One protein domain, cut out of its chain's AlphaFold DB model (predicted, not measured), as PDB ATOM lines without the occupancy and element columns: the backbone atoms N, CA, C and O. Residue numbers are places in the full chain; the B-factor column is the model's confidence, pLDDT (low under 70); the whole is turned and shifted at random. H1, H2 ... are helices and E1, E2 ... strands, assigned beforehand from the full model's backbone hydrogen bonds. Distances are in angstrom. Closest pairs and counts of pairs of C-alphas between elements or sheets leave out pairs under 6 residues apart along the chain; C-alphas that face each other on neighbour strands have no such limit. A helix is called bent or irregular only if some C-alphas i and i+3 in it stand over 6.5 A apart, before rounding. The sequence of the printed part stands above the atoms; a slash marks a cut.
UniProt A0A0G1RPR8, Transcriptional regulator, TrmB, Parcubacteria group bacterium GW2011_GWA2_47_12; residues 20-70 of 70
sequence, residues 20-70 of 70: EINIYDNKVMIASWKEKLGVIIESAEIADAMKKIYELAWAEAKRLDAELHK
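Overview. This is residues 20 to 70 of the 70 residues of the protein "Transcriptional regulator, TrmB" of Parcubacteria group bacterium GW2011_GWA2_47_12 (UniProt A0A0G1RPR8). What shape do these atoms make? A small sheet of three strands and one long helix make a loose L: H1 starts over one face of the sheet, near E1 and E2, and then runs out past it, so that residues 55 to 70 stick out as a free arm. The sheet's other face is bare. What is it built of? The printed part has 51 residues with three named strands and one named helix, in the order E1, E2, E3, H1; the sheet runs E1, E2, E3, antiparallel throughout, and the class is mixed, helices and strands. How is it spread out? The whole is loose, with a radius of gyration of the C-alphas of 13.7 A, and flat, spanning 40 by 28 by 12 A.

Arrangement. How is the sheet joined? E1, residues 20 to 24, E2, residues 27 to 32, and E3, residues 37 to 42, form a meander, each strand the antiparallel neighbour of the one before. E1 and E2 are a hairpin at 170 degrees, with N 22 and O 29 within hydrogen-bond range at 2.9 A. E2 and E3 are a hairpin at 172 degrees, with N 32 and O 37 within range at 2.8 A. Where does the helix stand? H1, residues 44 to 68, is on one face of the sheet at a height of 10.2 A, giving two layers, a helix layer on a sheet. It lies over E1 and only just over E2, on which 3 of its C-alphas fall, and runs slantwise to the strands, at 56 degrees to E1 on the local plane. Which residues come closest? The closest C-alphas of E2 and H1 are those of Lys 27 and Ala 47, 5.6 A apart; for E1 and H1 they are those of Ile 23 and Ala 47, 6.4 A. Is the helix's backbone well formed? H1 is not bent, and 20 of its 21 O i to N i+4 pairs are within hydrogen-bond range.

Along the chain. Where do the strands run? E1 starts at C-alpha 20, (189.674, 165.265, 177.785), and is 13.1 A long. E2 is 16.5 A long, and E3 is 16.7 A long. Where does H1 run? It measures 35.1 A from C-alpha 44, (190.215, 179.543, 191.073), to C-alpha 68, (210.262, 159.777, 170.143).

Size, cuts and confidence. How large is it? The two C-alphas farthest apart, those of Glu 42 and Lys 70, are 40.5 A apart. Is it unbroken? The printed part has no cut, and its three links are tight. Where is confidence low? The mean pLDDT of the printed part is 96.2, and residue 70, the chain's last, is under 70.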
ATOM      1  N   GLU A  20     189.147 163.942 178.121       94.62
ATOM      2  CA  GLU A  20     189.674 165.265 177.785       94.62
ATOM      3  C   GLU A  20     189.658 166.144 179.039       94.62
ATOM      4  O   GLU A  20     188.686 166.116 179.796       94.62
ATOM      5  N   ILE A  21     190.737 166.892 179.278       96.88
ATOM      6  CA  ILE A  21     190.857 167.820 180.407       96.88
ATOM      7  C   ILE A  21     191.288 169.178 179.864       96.88
ATOM      8  O   ILE A  21     192.343 169.293 179.237       96.88
ATOM      9  N   ASN A  22     190.509 170.218 180.151       97.31
ATOM     10  CA  ASN A  22     190.773 171.581 179.704       97.31
ATOM     11  C   ASN A  22     190.777 172.505 180.923       97.31
ATOM     12  O   ASN A  22     189.862 172.472 181.745       97.31
ATOM     13  N   ILE A  23     191.799 173.350 181.027       98.06
ATOM     14  CA  ILE A  23     191.944 174.340 182.098       98.06
ATOM     15  C   ILE A  23     191.874 175.716 181.443       98.06
ATOM     16  O   ILE A  23     192.672 176.016 180.556       98.06
ATOM     17  N   TYR A  24     190.910 176.542 181.844       96.38
ATOM     18  CA  TYR A  24     190.730 177.885 181.298       96.38
ATOM     19  C   TYR A  24     190.124 178.818 182.343       96.38
ATOM     20  O   TYR A  24     189.168 178.460 183.026       96.38
ATOM     21  N   ASP A  25     190.669 180.033 182.444       96.19
ATOM     22  CA  ASP A  25     190.270 181.012 183.462       96.19
ATOM     23  C   ASP A  25     190.286 180.388 184.877       96.19
ATOM     24  O   ASP A  25     191.302 179.822 185.285       96.19
ATOM     25  N   ASN A  26     189.172 180.431 185.609       98.00
ATOM     26  CA  ASN A  26     188.985 179.792 186.910       98.00
ATOM     27  C   ASN A  26     188.251 178.436 186.815       98.00
ATOM     28  O   ASN A  26     187.616 178.015 187.784       98.00
ATOM     29  N   LYS A  27     188.279 177.775 185.649       98.50
ATOM     30  CA  LYS A  27     187.505 176.562 185.355       98.50
ATOM     31  C   LYS A  27     188.385 175.395 184.927       98.50
ATOM     32  O   LYS A  27     189.372 175.550 184.207       98.50
ATOM     33  N   VAL A  28     187.959 174.203 185.331       98.50
ATOM     34  CA  VAL A  28     188.474 172.924 184.839       98.50
ATOM     35  C   VAL A  28     187.306 172.146 184.256       98.50
ATOM     36  O   VAL A  28     186.319 171.901 184.949       98.50
ATOM     37  N   MET A  29     187.411 171.771 182.987       98.25
ATOM     38  CA  MET A  29     186.459 170.901 182.307       98.25
ATOM     39  C   MET A  29     187.085 169.522 182.142       98.25
ATOM     40  O   MET A  29     188.237 169.412 181.730       98.25
ATOM     41  N   ILE A  30     186.330 168.484 182.491       97.75
ATOM     42  CA  ILE A  30     186.702 167.091 182.260       97.75
ATOM     43  C   ILE A  30     185.568 166.432 181.483       97.75
ATOM     44  O   ILE A  30     184.439 166.381 181.974       97.75
ATOM     45  N   ALA A  31     185.869 165.900 180.301       97.25
ATOM     46  CA  ALA A  31     184.926 165.156 179.474       97.25
ATOM     47  C   ALA A  31     185.373 163.694 179.326       97.25
ATOM     48  O   ALA A  31     186.353 163.384 178.651       97.25
ATOM     49  N   SER A  32     184.625 162.772 179.936       96.19
ATOM     50  CA  SER A  32     184.734 161.330 179.693       96.19
ATOM     51  C   SER A  32     183.773 160.934 178.574       96.19
ATOM     52  O   SER A  32     182.590 160.669 178.792       96.19
ATOM     53  N   TRP A  33     184.284 160.871 177.345       93.06
ATOM     54  CA  TRP A  33     183.491 160.485 176.172       93.06
ATOM     55  C   TRP A  33     183.024 159.026 176.221       93.06
ATOM     56  O   TRP A  33     181.930 158.710 175.752       93.06
ATOM     57  N   LYS A  34     183.827 158.142 176.829       93.69
ATOM     58  CA  LYS A  34     183.490 156.721 177.008       93.69
ATOM     59  C   LYS A  34     182.279 156.536 177.920       93.69
ATOM     60  O   LYS A  34     181.411 155.723 177.619       93.69
ATOM     61  N   GLU A  35     182.210 157.310 179.000       95.44
ATOM     62  CA  GLU A  35     181.114 157.254 179.976       95.44
ATOM     63  C   GLU A  35     179.990 158.249 179.667       95.44
ATOM     64  O   GLU A  35     178.951 158.224 180.321       95.44
ATOM     65  N   LYS A  36     180.173 159.104 178.652       94.69
ATOM     66  CA  LYS A  36     179.261 160.201 178.292       94.69
ATOM     67  C   LYS A  36     178.995 161.142 179.473       94.69
ATOM     68  O   LYS A  36     177.869 161.593 179.676       94.69
ATOM     69  N   LEU A  37     180.043 161.433 180.241       96.69
ATOM     70  CA  LEU A  37     179.999 162.301 181.413       96.69
ATOM     71  C   LEU A  37     180.908 163.510 181.204       96.69
ATOM     72  O   LEU A  37     182.056 163.363 180.792       96.69
ATOM     73  N   GLY A  38     180.401 164.695 181.533       97.12
ATOM     74  CA  GLY A  38     181.174 165.930 181.576       97.12
ATOM     75  C   GLY A  38     181.000 166.616 182.923       97.12
ATOM     76  O   GLY A  38     179.885 166.682 183.440       97.12
ATOM     77  N   VAL A  39     182.090 167.134 183.483       97.69
ATOM     78  CA  VAL A  39     182.076 167.942 184.707       97.69
ATOM     79  C   VAL A  39     182.825 169.237 184.440       97.69
ATOM     80  O   VAL A  39     183.920 169.221 183.883       97.69
ATOM     81  N   ILE A  40     182.236 170.359 184.854       98.06
ATOM     82  CA  ILE A  40     182.913 171.653 184.915       98.06
ATOM     83  C   ILE A  40     182.998 172.055 186.380       98.06
ATOM     84  O   ILE A  40     181.986 172.116 187.075       98.06
ATOM     85  N   ILE A  41     184.214 172.327 186.836       98.44
ATOM     86  CA  ILE A  41     184.502 172.823 188.176       98.44
ATOM     87  C   ILE A  41     184.906 174.285 188.036       98.44
ATOM     88  O   ILE A  41     185.933 174.577 187.429       98.44
ATOM     89  N   GLU A  42     184.113 175.196 188.594       98.44
ATOM     90  CA  GLU A  42     184.443 176.621 188.667       98.44
ATOM     91  C   GLU A  42     185.008 176.954 190.051       98.44
ATOM     92  O   GLU A  42     184.279 177.077 191.033       98.44
ATOM     93  N   SER A  43     186.334 177.041 190.133       98.56
ATOM     94  CA  SER A  43     187.079 177.376 191.343       98.56
ATOM     95  C   SER A  43     188.495 177.799 190.963       98.56
ATOM     96  O   SER A  43     189.244 177.026 190.364       98.56
ATOM     97  N   ALA A  44     188.880 179.016 191.349       98.50
ATOM     98  CA  ALA A  44     190.215 179.543 191.073       98.50
ATOM     99  C   ALA A  44     191.320 178.701 191.733       98.50
ATOM    100  O   ALA A  44     192.355 178.462 191.122       98.50
ATOM    101  N   GLU A  45     191.080 178.207 192.951       98.56
ATOM    102  CA  GLU A  45     192.034 177.367 193.682       98.56
ATOM    103  C   GLU A  45     192.262 176.024 192.975       98.56
ATOM    104  O   GLU A  45     193.402 175.593 192.799       98.56
ATOM    105  N   ILE A  46     191.186 175.389 192.499       98.44
ATOM    106  CA  ILE A  46     191.284 174.112 191.780       98.44
ATOM    107  C   ILE A  46     191.927 174.314 190.404       98.44
ATOM    108  O   ILE A  46     192.773 173.512 190.008       98.44
ATOM    109  N   ALA A  47     191.569 175.378 189.683       98.56
ATOM    110  CA  ALA A  47     192.171 175.694 188.389       98.56
ATOM    111  C   ALA A  47     193.684 175.946 188.508       98.56
ATOM    112  O   ALA A  47     194.455 175.414 187.708       98.56
ATOM    113  N   ASP A  48     194.125 176.683 189.533       98.50
ATOM    114  CA  ASP A  48     195.548 176.928 189.796       98.50
ATOM    115  C   ASP A  48     196.302 175.635 190.154       98.50
ATOM    116  O   ASP A  48     197.371 175.358 189.604       98.50
ATOM    117  N   ALA A  49     195.722 174.790 191.013       98.56
ATOM    118  CA  ALA A  49     196.301 173.489 191.345       98.56
ATOM    119  C   ALA A  49     196.427 172.582 190.106       98.56
ATOM    120  O   ALA A  49     197.487 171.999 189.866       98.56
ATOM    121  N   MET A  50     195.382 172.502 189.278       98.31
ATOM    122  CA  MET A  50     195.396 171.714 188.042       98.31
ATOM    123  C   MET A  50     196.397 172.254 187.020       98.31
ATOM    124  O   MET A  50     197.051 171.464 186.340       98.31
ATOM    125  N   LYS A  51     196.575 173.577 186.937       97.88
ATOM    126  CA  LYS A  51     197.591 174.187 186.074       97.88
ATOM    127  C   LYS A  51     199.001 173.761 186.484       97.88
ATOM    128  O   LYS A  51     199.784 173.380 185.622       97.88
ATOM    129  N   LYS A  52     199.309 173.748 187.783       98.25
ATOM    130  CA  LYS A  52     200.610 173.275 188.293       98.25
ATOM    131  C   LYS A  52     200.846 171.797 187.974       98.25
ATOM    132  O   LYS A  52     201.945 171.422 187.576       98.25
ATOM    133  N   ILE A  53     199.812 170.959 188.098       98.06
ATOM    134  CA  ILE A  53     199.877 169.544 187.692       98.06
ATOM    135  C   ILE A  53     200.158 169.428 186.187       98.06
ATOM    136  O   ILE A  53     201.023 168.649 185.787       98.06
ATOM    137  N   TYR A  54     199.472 170.226 185.361       96.94
ATOM    138  CA  TYR A  54     199.722 170.286 183.921       96.94
ATOM    139  C   TYR A  54     201.160 170.708 183.605       96.94
ATOM    140  O   TYR A  54     201.803 170.042 182.806       96.94
ATOM    141  N   GLU A  55     201.697 171.753 184.237       97.56
ATOM    142  CA  GLU A  55     203.067 172.231 183.992       97.56
ATOM    143  C   GLU A  55     204.123 171.161 184.311       97.56
ATOM    144  O   GLU A  55     205.062 170.968 183.536       97.56
ATOM    145  N   LEU A  56     203.937 170.412 185.405       97.75
ATOM    146  CA  LEU A  56     204.794 169.274 185.749       97.75
ATOM    147  C   LEU A  56     204.711 168.161 184.693       97.75
ATOM    148  O   LEU A  56     205.741 167.670 184.231       97.75
ATOM    149  N   ALA A  57     203.497 167.785 184.283       96.38
ATOM    150  CA  ALA A  57     203.290 166.770 183.250       96.38
ATOM    151  C   ALA A  57     203.817 167.223 181.876       96.38
ATOM    152  O   ALA A  57     204.348 166.415 181.118       96.38
ATOM    153  N   TRP A  58     203.709 168.514 181.563       97.25
ATOM    154  CA  TRP A  58     204.133 169.108 180.300       97.25
ATOM    155  C   TRP A  58     205.644 169.042 180.106       97.25
ATOM    156  O   TRP A  58     206.107 168.695 179.018       97.25
ATOM    157  N   ALA A  59     206.415 169.322 181.161       97.62
ATOM    158  CA  ALA A  59     207.870 169.209 181.123       97.62
ATOM    159  C   ALA A  59     208.314 167.789 180.733       97.62
ATOM    160  O   ALA A  59     209.174 167.615 179.868       97.62
ATOM    161  N   GLU A  60     207.677 166.772 181.315       96.88
ATOM    162  CA  GLU A  60     207.961 165.374 180.994       96.88
ATOM    163  C   GLU A  60     207.444 164.978 179.605       96.88
ATOM    164  O   GLU A  60     208.151 164.305 178.857       96.88
ATOM    165  N   ALA A  61     206.255 165.444 179.210       96.94
ATOM    166  CA  ALA A  61     205.717 165.203 177.874       96.94
ATOM    167  C   ALA A  61     206.663 165.731 176.786       96.94
ATOM    168  O   ALA A  61     206.943 165.018 175.831       96.94
ATOM    169  N   LYS A  62     207.230 166.933 176.952       97.31
ATOM    170  CA  LYS A  62     208.233 167.489 176.026       97.31
ATOM    171  C   LYS A  62     209.522 166.669 175.985       97.31
ATOM    172  O   LYS A  62     210.100 166.508 174.911       97.31
ATOM    173  N   ARG A  63     209.980 166.148 177.130       96.94
ATOM    174  CA  ARG A  63     211.156 165.265 177.188       96.94
ATOM    175  C   ARG A  63     210.910 163.973 176.408       96.94
ATOM    176  O   ARG A  63     211.750 163.590 175.599       96.94
ATOM    177  N   LEU A  64     209.761 163.335 176.630       96.44
ATOM    178  CA  LEU A  64     209.356 162.111 175.934       96.44
ATOM    179  C   LEU A  64     209.161 162.349 174.433       96.44
ATOM    180  O   LEU A  64     209.627 161.553 173.624       96.44
ATOM    181  N   ASP A  65     208.538 163.463 174.056       96.56
ATOM    182  CA  ASP A  65     208.331 163.852 172.662       96.56
ATOM    183  C   ASP A  65     209.658 163.991 171.905       96.56
ATOM    184  O   ASP A  65     209.839 163.438 170.820       96.56
ATOM    185  N   ALA A  66     210.637 164.665 172.516       95.25
ATOM    186  CA  ALA A  66     211.974 164.796 171.950       95.25
ATOM    187  C   ALA A  66     212.703 163.446 171.817       95.25
ATOM    188  O   ALA A  66     213.560 163.303 170.950       95.25
ATOM    189  N   GLU A  67     212.395 162.460 172.665       93.75
ATOM    190  CA  GLU A  67     212.951 161.104 172.576       93.75
ATOM    191  C   GLU A  67     212.284 160.256 171.489       93.75
ATOM    192  O   GLU A  67     212.969 159.450 170.868       93.75
ATOM    193  N   LEU A  68     210.992 160.462 171.219       90.81
ATOM    194  CA  LEU A  68     210.262 159.777 170.143       90.81
ATOM    195  C   LEU A  68     210.703 160.215 168.738       90.81
ATOM    196  O   LEU A  68     210.516 159.465 167.782       90.81
ATOM    197  N   HIS A  69     211.269 161.416 168.616       82.31
ATOM    198  CA  HIS A  69     211.728 161.994 167.350       82.31
ATOM    199  C   HIS A  69     213.250 161.894 167.129       82.31
ATOM    200  O   HIS A  69     213.763 162.491 166.180       82.31
ATOM    201  N   LYS A  70     213.974 161.177 167.998       69.56
ATOM    202  CA  LYS A  70     215.377 160.787 167.773       69.56
ATOM    203  C   LYS A  70     215.460 159.539 166.906       69.56
ATOM    204  O   LYS A  70     216.390 159.499 166.072       69.56
TER     205      LYS A  70